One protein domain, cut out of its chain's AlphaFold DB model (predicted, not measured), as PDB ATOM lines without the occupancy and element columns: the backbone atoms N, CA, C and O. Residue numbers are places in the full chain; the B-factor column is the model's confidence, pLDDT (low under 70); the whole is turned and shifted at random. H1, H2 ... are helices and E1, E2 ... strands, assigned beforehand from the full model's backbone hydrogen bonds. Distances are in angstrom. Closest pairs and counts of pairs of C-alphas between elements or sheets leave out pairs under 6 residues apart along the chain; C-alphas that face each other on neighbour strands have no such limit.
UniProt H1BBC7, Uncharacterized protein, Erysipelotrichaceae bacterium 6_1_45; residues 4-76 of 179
ATOM      1  N   ILE A   4      31.858  36.931  43.259       96.06
ATOM      2  CA  ILE A   4      31.127  35.699  43.578       96.06
ATOM      3  C   ILE A   4      30.231  35.982  44.778       96.06
ATOM      4  O   ILE A   4      30.710  36.465  45.804       96.06
ATOM      5  N   LYS A   5      28.948  35.645  44.672       94.44
ATOM      6  CA  LYS A   5      27.981  35.730  45.766       94.44
ATOM      7  C   LYS A   5      27.333  34.369  45.985       94.44
ATOM      8  O   LYS A   5      26.755  33.812  45.061       94.44
ATOM      9  N   GLN A   6      27.399  33.847  47.204       92.75
ATOM     10  CA  GLN A   6      26.690  32.622  47.572       92.75
ATOM     11  C   GLN A   6      25.223  32.937  47.898       92.75
ATOM     12  O   GLN A   6      24.928  33.931  48.570       92.75
ATOM     13  N   ARG A   7      24.298  32.094  47.438       86.81
ATOM     14  CA  ARG A   7      22.881  32.117  47.820       86.81
ATOM     15  C   ARG A   7      22.430  30.694  48.132       86.81
ATOM     16  O   ARG A   7      22.286  29.877  47.233       86.81
ATOM     17  N   LYS A   8      22.155  30.412  49.409       88.12
ATOM     18  CA  LYS A   8      21.826  29.058  49.889       88.12
ATOM     19  C   LYS A   8      22.922  28.057  49.466       88.12
ATOM     20  O   LYS A   8      24.066  28.208  49.898       88.12
ATOM     21  N   SER A   9      22.580  27.081  48.627       89.12
ATOM     22  CA  SER A   9      23.476  26.047  48.103       89.12
ATOM     23  C   SER A   9      24.174  26.417  46.790       89.12
ATOM     24  O   SER A   9      25.077  25.692  46.395       89.12
ATOM     25  N   THR A  10      23.802  27.517  46.123       93.56
ATOM     26  CA  THR A  10      24.355  27.901  44.813       93.56
ATOM     27  C   THR A  10      25.241  29.144  44.891       93.56
ATOM     28  O   THR A  10      25.227  29.910  45.864       93.56
ATOM     29  N   PHE A  11      26.033  29.360  43.844       95.25
ATOM     30  CA  PHE A  11      26.961  30.478  43.708       95.25
ATOM     31  C   PHE A  11      26.629  31.275  42.447       95.25
ATOM     32  O   PHE A  11      26.382  30.705  41.393       95.25
ATOM     33  N   SER A  12      26.651  32.604  42.530       94.44
ATOM     34  CA  SER A  12      26.472  33.487  41.378       94.44
ATOM     35  C   SER A  12      27.742  34.282  41.111       94.44
ATOM     36  O   SER A  12      28.246  34.955  42.013       94.44
ATOM     37  N   VAL A  13      28.235  34.242  39.876       95.69
ATOM     38  CA  VAL A  13      29.292  35.124  39.373       95.69
ATOM     39  C   VAL A  13      28.633  36.333  38.719       95.69
ATOM     40  O   VAL A  13      27.837  36.195  37.793       95.69
ATOM     41  N   ILE A  14      28.944  37.522  39.225       95.94
ATOM     42  CA  ILE A  14      28.340  38.788  38.813       95.94
ATOM     43  C   ILE A  14      29.420  39.663  38.189       95.94
ATOM     44  O   ILE A  14      30.474  39.886  38.792       95.94
ATOM     45  N   TYR A  15      29.149  40.186  36.999       95.75
ATOM     46  CA  TYR A  15      30.059  41.091  36.303       95.75
ATOM     47  C   TYR A  15      29.310  42.123  35.463       95.75
ATOM     48  O   TYR A  15      28.139  41.956  35.122       95.75
ATOM     49  N   TRP A  16      29.997  43.220  35.157       95.62
ATOM     50  CA  TRP A  16      29.478  44.301  34.326       95.62
ATOM     51  C   TRP A  16      29.880  44.099  32.870       95.62
ATOM     52  O   TRP A  16      31.021  43.737  32.621       95.62
ATOM     53  N   TYR A  17      28.996  44.410  31.930       95.19
ATOM     54  CA  TYR A  17      29.288  44.465  30.498       95.19
ATOM     55  C   TYR A  17      28.597  45.679  29.864       95.19
ATOM     56  O   TYR A  17      27.653  46.233  30.432       95.19
ATOM     57  N   LEU A  18      29.078  46.118  28.710       94.69
ATOM     58  CA  LEU A  18      28.448  47.106  27.845       94.69
ATOM     59  C   LEU A  18      27.603  46.353  26.820       94.69
ATOM     60  O   LEU A  18      28.072  45.395  26.207       94.69
ATOM     61  N   ASP A  19      26.348  46.753  26.668       90.81
ATOM     62  CA  ASP A  19      25.510  46.233  25.593       90.81
ATOM     63  C   ASP A  19      25.829  46.906  24.248       90.81
ATOM     64  O   ASP A  19      26.623  47.843  24.173       90.81
ATOM     65  N   ASN A  20      25.168  46.461  23.178       88.38
ATOM     66  CA  ASN A  20      25.357  46.996  21.822       88.38
ATOM     67  C   ASN A  20      25.030  48.501  21.699       88.38
ATOM     68  O   ASN A  20      25.338  49.108  20.679       88.38
ATOM     69  N   THR A  21      24.401  49.109  22.712       89.81
ATOM     70  CA  THR A  21      24.096  50.548  22.773       89.81
ATOM     71  C   THR A  21      25.091  51.327  23.637       89.81
ATOM     72  O   THR A  21      24.897  52.516  23.886       89.81
ATOM     73  N   GLY A  22      26.143  50.666  24.132       87.25
ATOM     74  CA  GLY A  22      27.131  51.245  25.041       87.25
ATOM     75  C   GLY A  22      26.620  51.430  26.472       87.25
ATOM     76  O   GLY A  22      27.292  52.061  27.288       87.25
ATOM     77  N   LYS A  23      25.440  50.894  26.818       92.75
ATOM     78  CA  LYS A  23      24.892  50.992  28.175       92.75
ATOM     79  C   LYS A  23      25.443  49.879  29.050       92.75
ATOM     80  O   LYS A  23      25.453  48.705  28.683       92.75
ATOM     81  N   ARG A  24      25.859  50.252  30.259       93.62
ATOM     82  CA  ARG A  24      26.418  49.327  31.244       93.62
ATOM     83  C   ARG A  24      25.310  48.494  31.897       93.62
ATOM     84  O   ARG A  24      24.401  49.037  32.520       93.62
ATOM     85  N   LYS A  25      25.414  47.171  31.797       95.06
ATOM     86  CA  LYS A  25      24.501  46.174  32.375       95.06
ATOM     87  C   LYS A  25      25.269  45.151  33.207       95.06
ATOM     88  O   LYS A  25      26.483  45.020  33.080       95.06
ATOM     89  N   GLN A  26      24.563  44.433  34.077       94.69
ATOM     90  CA  GLN A  26      25.133  43.312  34.828       94.69
ATOM     91  C   GLN A  26      24.679  41.979  34.251       94.69
ATOM     92  O   GLN A  26      23.518  41.828  33.866       94.69
ATOM     93  N   LYS A  27      25.577  40.997  34.255       95.00
ATOM     94  CA  LYS A  27      25.271  39.591  33.995       95.00
ATOM     95  C   LYS A  27      25.508  38.781  35.264       95.00
ATOM     96  O   LYS A  27      26.418  39.076  36.037       95.00
ATOM     97  N   TRP A  28      24.623  37.813  35.483       95.31
ATOM     98  CA  TRP A  28      24.613  36.925  36.636       95.31
ATOM     99  C   TRP A  28      24.651  35.487  36.120       95.31
ATOM    100  O   TRP A  28      23.674  35.025  35.531       95.31
ATOM    101  N   ASP A  29      25.768  34.801  36.339       92.44
ATOM    102  CA  ASP A  29      25.948  33.394  35.977       92.44
ATOM    103  C   ASP A  29      25.818  32.545  37.246       92.44
ATOM    104  O   ASP A  29      26.555  32.761  38.207       92.44
ATOM    105  N   THR A  30      24.857  31.618  37.284       93.69
ATOM    106  CA  THR A  30      24.586  30.776  38.464       93.69
ATOM    107  C   THR A  30      25.200  29.394  38.284       93.69
ATOM    108  O   THR A  30      25.047  28.792  37.228       93.69
ATOM    109  N   LEU A  31      25.896  28.920  39.314       92.75
ATOM    110  CA  LEU A  31      26.687  27.692  39.338       92.75
ATOM    111  C   LEU A  31      26.425  26.928  40.639       92.75
ATOM    112  O   LEU A  31      26.052  27.517  41.662       92.75
ATOM    113  N   GLU A  32      26.628  25.616  40.607       91.44
ATOM    114  CA  GLU A  32      26.322  24.736  41.736       91.44
ATOM    115  C   GLU A  32      27.474  24.688  42.736       91.44
ATOM    116  O   GLU A  32      27.252  24.708  43.948       91.44
ATOM    117  N   THR A  33      28.720  24.708  42.253       93.81
ATOM    118  CA  THR A  33      29.891  24.563  43.119       93.81
ATOM    119  C   THR A  33      30.706  25.849  43.264       93.81
ATOM    120  O   THR A  33      30.829  26.685  42.364       93.81
ATOM    121  N   ARG A  34      31.371  25.989  44.417       91.69
ATOM    122  CA  ARG A  34      32.316  27.094  44.658       91.69
ATOM    123  C   ARG A  34      33.525  27.034  43.717       91.69
ATOM    124  O   ARG A  34      34.120  28.075  43.438       91.69
ATOM    125  N   LYS A  35      33.916  25.831  43.277       93.25
ATOM    126  CA  LYS A  35      35.050  25.610  42.369       93.25
ATOM    127  C   LYS A  35      34.736  26.165  40.979       93.25
ATOM    128  O   LYS A  35      35.500  26.997  40.499       93.25
ATOM    129  N   GLU A  36      33.584  25.808  40.418       93.38
ATOM    130  CA  GLU A  36      33.105  26.347  39.138       93.38
ATOM    131  C   GLU A  36      32.939  27.865  39.208       93.38
ATOM    132  O   GLU A  36      33.381  28.578  38.314       93.38
ATOM    133  N   ALA A  37      32.389  28.403  40.306       93.94
ATOM    134  CA  ALA A  37      32.247  29.852  40.465       93.94
ATOM    135  C   ALA A  37      33.590  30.596  40.478       93.94
ATOM    136  O   ALA A  37      33.684  31.710  39.961       93.94
ATOM    137  N   LYS A  38      34.643  29.989  41.044       95.00
ATOM    138  CA  LYS A  38      36.006  30.533  40.972       95.00
ATOM    139  C   LYS A  38      36.574  30.466  39.555       95.00
ATOM    140  O   LYS A  38      37.147  31.460  39.121       95.00
ATOM    141  N   GLN A  39      36.403  29.343  38.855       94.31
ATOM    142  CA  GLN A  39      36.848  29.180  37.463       94.31
ATOM    143  C   GLN A  39      36.165  30.201  36.552       94.31
ATOM    144  O   GLN A  39      36.844  31.018  35.932       94.31
ATOM    145  N   ARG A  40      34.833  30.283  36.621       95.56
ATOM    146  CA  ARG A  40      34.045  31.238  35.843       95.56
ATOM    147  C   ARG A  40      34.418  32.683  36.144       95.56
ATOM    148  O   ARG A  40      34.515  33.492  35.226       95.56
ATOM    149  N   LYS A  41      34.646  33.029  37.417       96.06
ATOM    150  CA  LYS A  41      35.135  34.363  37.790       96.06
ATOM    151  C   LYS A  41      36.483  34.663  37.126       96.06
ATOM    152  O   LYS A  41      36.620  35.733  36.542       96.06
ATOM    153  N   ALA A  42      37.446  33.747  37.224       95.62
ATOM    154  CA  ALA A  42      38.772  33.929  36.638       95.62
ATOM    155  C   ALA A  42      38.691  34.093  35.113       95.62
ATOM    156  O   ALA A  42      39.315  34.996  34.560       95.62
ATOM    157  N   PHE A  43      37.857  33.291  34.444       95.25
ATOM    158  CA  PHE A  43      37.626  33.410  33.007       95.25
ATOM    159  C   PHE A  43      37.001  34.756  32.619       95.25
ATOM    160  O   PHE A  43      37.453  35.393  31.673       95.25
ATOM    161  N   VAL A  44      35.995  35.228  33.366       95.94
ATOM    162  CA  VAL A  44      35.382  36.549  33.140       95.94
ATOM    163  C   VAL A  44      36.410  37.670  33.283       95.94
ATOM    164  O   VAL A  44      36.414  38.591  32.472       95.94
ATOM    165  N   GLU A  45      37.281  37.605  34.290       95.19
ATOM    166  CA  GLU A  45      38.321  38.619  34.498       95.19
ATOM    167  C   GLU A  45      39.344  38.618  33.359       95.19
ATOM    168  O   GLU A  45      39.576  39.674  32.773       95.19
ATOM    169  N   TYR A  46      39.850  37.445  32.970       94.94
ATOM    170  CA  TYR A  46      40.734  37.287  31.811       94.94
ATOM    171  C   TYR A  46      40.103  37.814  30.510       94.94
ATOM    172  O   TYR A  46      40.716  38.577  29.763       94.94
ATOM    173  N   TYR A  47      38.854  37.426  30.231       94.38
ATOM    174  CA  TYR A  47      38.174  37.805  28.996       94.38
ATOM    175  C   TYR A  47      37.953  39.320  28.926       94.38
ATOM    176  O   TYR A  47      38.156  39.933  27.880       94.38
ATOM    177  N   GLN A  48      37.582  39.945  30.047       94.19
ATOM    178  CA  GLN A  48      37.365  41.390  30.091       94.19
ATOM    179  C   GLN A  48      38.654  42.210  30.071       94.19
ATOM    180  O   GLN A  48      38.642  43.336  29.579       94.19
ATOM    181  N   GLU A  49      39.758  41.667  30.576       94.38
ATOM    182  CA  GLU A  49      41.078  42.281  30.431       94.38
ATOM    183  C   GLU A  49      41.497  42.343  28.957       94.38
ATOM    184  O   GLU A  49      41.969  43.377  28.488       94.38
ATOM    185  N   LYS A  50      41.254  41.264  28.202       92.38
ATOM    186  CA  LYS A  50      41.649  41.162  26.792       92.38
ATOM    187  C   LYS A  50      40.710  41.892  25.826       92.38
ATOM    188  O   LYS A  50      41.181  42.508  24.875       92.38
ATOM    189  N   TYR A  51      39.396  41.806  26.042       92.06
ATOM    190  CA  TYR A  51      38.374  42.287  25.096       92.06
ATOM    191  C   TYR A  51      37.537  43.461  25.631       92.06
ATOM    192  O   TYR A  51      36.605  43.919  24.970       92.06
ATOM    193  N   GLY A  52      37.850  43.964  26.826       92.00
ATOM    194  CA  GLY A  52      37.109  45.040  27.482       92.00
ATOM    195  C   GLY A  52      35.812  44.573  28.150       92.00
ATOM    196  O   GLY A  52      35.551  43.386  28.331       92.00
ATOM    197  N   TYR A  53      34.958  45.522  28.547       92.12
ATOM    198  CA  TYR A  53      33.685  45.239  29.224       92.12
ATOM    199  C   TYR A  53      32.619  44.702  28.262       92.12
ATOM    200  O   TYR A  53      31.594  45.339  28.049       92.12
ATOM    201  N   VAL A  54      32.836  43.523  27.695       92.69
ATOM    202  CA  VAL A  54      31.894  42.828  26.810       92.69
ATOM    203  C   VAL A  54      31.183  41.689  27.543       92.69
ATOM    204  O   VAL A  54      31.572  41.288  28.647       92.69
ATOM    205  N   LEU A  55      30.089  41.198  26.955       92.94
ATOM    206  CA  LEU A  55      29.379  40.029  27.471       92.94
ATOM    207  C   LEU A  55      30.266  38.789  27.300       92.94
ATOM    208  O   LEU A  55      30.708  38.497  26.193       92.94
ATOM    209  N   VAL A  56      30.522  38.065  28.391       93.19
ATOM    210  CA  VAL A  56      31.484  36.958  28.391       93.19
ATOM    211  C   VAL A  56      30.777  35.648  28.008       93.19
ATOM    212  O   VAL A  56      29.863  35.232  28.733       93.19
ATOM    213  N   PRO A  57      31.188  34.964  26.922       93.62
ATOM    214  CA  PRO A  57      30.604  33.685  26.501       93.62
ATOM    215  C   PRO A  57      30.874  32.578  27.527       93.62
ATOM    216  O   PRO A  57      31.688  32.760  28.431       93.62
ATOM    217  N   LEU A  58      30.204  31.427  27.424       91.81
ATOM    218  CA  LEU A  58      30.546  30.260  28.251       91.81
ATOM    219  C   LEU A  58      31.927  29.705  27.868       91.81
ATOM    220  O   LEU A  58      32.344  29.829  26.719       91.81
ATOM    221  N   GLU A  59      32.617  29.067  28.817       89.06
ATOM    222  CA  GLU A  59      33.965  28.514  28.591       89.06
ATOM    223  C   GLU A  59      33.979  27.497  27.440       89.06
ATOM    224  O   GLU A  59      34.823  27.589  26.555       89.06
ATOM    225  N   GLU A  60      32.988  26.602  27.376       89.19
ATOM    226  CA  GLU A  60      32.854  25.636  26.277       89.19
ATOM    227  C   GLU A  60      32.605  26.304  24.920       89.19
ATOM    228  O   GLU A  60      33.136  25.867  23.904       89.19
ATOM    229  N   GLN A  61      31.804  27.375  24.887       89.50
ATOM    230  CA  GLN A  61      31.528  28.114  23.650       89.50
ATOM    231  C   GLN A  61      32.784  28.825  23.152       89.50
ATOM    232  O   GLN A  61      33.061  28.819  21.958       89.50
ATOM    233  N   PHE A  62      33.554  29.407  24.070       91.06
ATOM    234  CA  PHE A  62      34.823  30.041  23.746       91.06
ATOM    235  C   PHE A  62      35.866  29.022  23.271       91.06
ATOM    236  O   PHE A  62      36.570  29.288  22.302       91.06
ATOM    237  N   ALA A  63      35.928  27.844  23.898       89.75
ATOM    238  CA  ALA A  63      36.802  26.760  23.461       89.75
ATOM    239  C   ALA A  63      36.457  26.292  22.038       89.75
ATOM    240  O   ALA A  63      37.353  26.216  21.203       89.75
ATOM    241  N   ARG A  64      35.167  26.077  21.736       91.88
ATOM    242  CA  ARG A  64      34.706  25.731  20.378       91.88
ATOM    243  C   ARG A  64      35.062  26.812  19.362       91.88
ATOM    244  O   ARG A  64      35.588  26.490  18.312       91.88
ATOM    245  N   GLN A  65      34.856  28.087  19.696       89.25
ATOM    246  CA  GLN A  65      35.238  29.196  18.814       89.25
ATOM    247  C   GLN A  65      36.740  29.214  18.515       89.25
ATOM    248  O   GLN A  65      37.125  29.446  17.375       89.25
ATOM    249  N   ILE A  66      37.590  28.966  19.517       89.62
ATOM    250  CA  ILE A  66      39.041  28.865  19.308       89.62
ATOM    251  C   ILE A  66      39.369  27.692  18.387       89.62
ATOM    252  O   ILE A  66      40.205  27.839  17.501       89.62
ATOM    253  N   GLU A  67      38.736  26.541  18.601       91.38
ATOM    254  CA  GLU A  67      38.944  25.348  17.784       91.38
ATOM    255  C   GLU A  67      38.504  25.576  16.332       91.38
ATOM    256  O   GLU A  67      39.269  25.285  15.416       91.38
ATOM    257  N   ASP A  68      37.340  26.196  16.120       88.62
ATOM    258  CA  ASP A  68      36.832  26.570  14.799       88.62
ATOM    259  C   ASP A  68      37.766  27.575  14.106       88.62
ATOM    260  O   ASP A  68      38.142  27.364  12.956       88.62
ATOM    261  N   SER A  69      38.214  28.626  14.806       86.50
ATOM    262  CA  SER A  69      39.175  29.596  14.254       86.50
ATOM    263  C   SER A  69      40.533  28.964  13.950       86.50
ATOM    264  O   SER A  69      41.164  29.314  12.958       86.50
ATOM    265  N   LYS A  70      41.000  28.028  14.786       88.19
ATOM    266  CA  LYS A  70      42.239  27.287  14.524       88.19
ATOM    267  C   LYS A  70      42.091  26.423  13.279       88.19
ATOM    268  O   LYS A  70      42.984  26.424  12.444       88.19
ATOM    269  N   LYS A  71      40.961  25.732  13.138       85.62
ATOM    270  CA  LYS A  71      40.655  24.914  11.966       85.62
ATOM    271  C   LYS A  71      40.542  25.759  10.698       85.62
ATOM    272  O   LYS A  71      41.017  25.339   9.654       85.62
ATOM    273  N   GLU A  72      39.944  26.944  10.778       85.88
ATOM    274  CA  GLU A  72      39.871  27.883   9.654       85.88
ATOM    275  C   GLU A  72      41.264  28.370   9.226       85.88
ATOM    276  O   GLU A  72      41.547  28.420   8.032       85.88
ATOM    277  N   LEU A  73      42.154  28.651  10.186       81.50
ATOM    278  CA  LEU A  73      43.555  28.981   9.903       81.50
ATOM    279  C   LEU A  73      44.323  27.798   9.290       81.50
ATOM    280  O   LEU A  73      45.007  27.990   8.295       81.50
ATOM    281  N   GLU A  74      44.167  26.583   9.828       80.44
ATOM    282  CA  GLU A  74      44.785  25.368   9.266       80.44
ATOM    283  C   GLU A  74      44.312  25.109   7.830       80.44
ATOM    284  O   GLU A  74      45.125  24.833   6.952       80.44
ATOM    285  N   VAL A  75      43.011  25.257   7.559       77.19
ATOM    286  CA  VAL A  75      42.466  25.142   6.200       77.19
ATOM    287  C   VAL A  75      43.062  26.217   5.293       77.19
ATOM    288  O   VAL A  75      43.488  25.898   4.189       77.19
ATOM    289  N   ALA A  76      43.135  27.472   5.742       77.12
ATOM    290  CA  ALA A  76      43.714  28.554   4.949       77.12
ATOM    291  C   ALA A  76      45.185  28.289   4.576       77.12
ATOM    292  O   ALA A  76      45.581  28.561   3.439       77.12
TER     293      ALA A  76
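Overview. This is residues 4 to 76 of the 179 residues of an uncharacterized protein of Erysipelotrichaceae bacterium 6_1_45 (UniProt H1BBC7). A strongly twisted wall of three strands has one helix, H1, packed along one face, while the other face is bare. A second helix, H2, leads away from this body, and its residues 63 to 76 stick out as a free arm that makes much of the length. The printed part has 73 residues, with three named strands and then two named helices in the order E1, E2, E3, H1, H2; the sheet runs E1, E2, E3, antiparallel throughout, and the class is mixed, helices and strands. The whole is loose, with a radius of gyration of the C-alphas of 14.5 A, and flat, spanning 50 by 30 by 16 A.

Arrangement. Begin at E1, residues 4 to 7, and turn through a tight link into E2, residues 10 to 18. They form an antiparallel hairpin at 136 degrees; look for N 5 and O 12, 2.8 A apart, within hydrogen-bond range. A second tight link leads to E3, residues 24 to 31, which makes an antiparallel hairpin with E2 at 157 degrees; here N 13 and O 29 are within hydrogen-bond range at 2.8 A. The three strands are a meander, each the antiparallel neighbour of the one before, and E1 and E3 are the edge strands. The sheet is only just strongly twisted, with C-alphas up to 4.3 A off its best plane. After another tight link comes H1, residues 34 to 51, on one face of the sheet in two layers, a helix layer and a strand layer. Its height over the sheet is 9.4 A. It lies over E2 and runs along the strands, at 1 degrees to E2 on the local plane; with 2 of its C-alphas falling on E3, it is only just not over E3. The closest C-alphas of E2 and H1 are those of Val 13 and Lys 41, 6.1 A apart. H2, residues 59 to 76, is not on the sheet and is apart from E1, E2 and E3. H1 and H2 are close but not clearly touching: their closest C-alphas, those of Phe 43 and Glu 59, are 7.5 A apart. They run the same way at a steep tilt of 45 degrees. In H1 and H2 every O i to N i+4 pair is within hydrogen-bond range.

Along the chain. Find C-alpha 4 at (31.127, 35.699, 43.578), where E1 begins; it reaches 9.9 A. E2 covers 26.0 A and E3 23.1 A. Find C-alpha 34 at (32.316, 27.094, 44.658); from there H1 runs 25.5 A. H2 runs 25.6 A to C-alpha 76 at (43.714, 28.554, 4.949).

Size, cuts and confidence. The C-alphas of Lys 8 and Ala 76 are the two farthest apart, at 50.0 A. The printed part has no cut and no long link. No printed residue is under 70 in pLDDT.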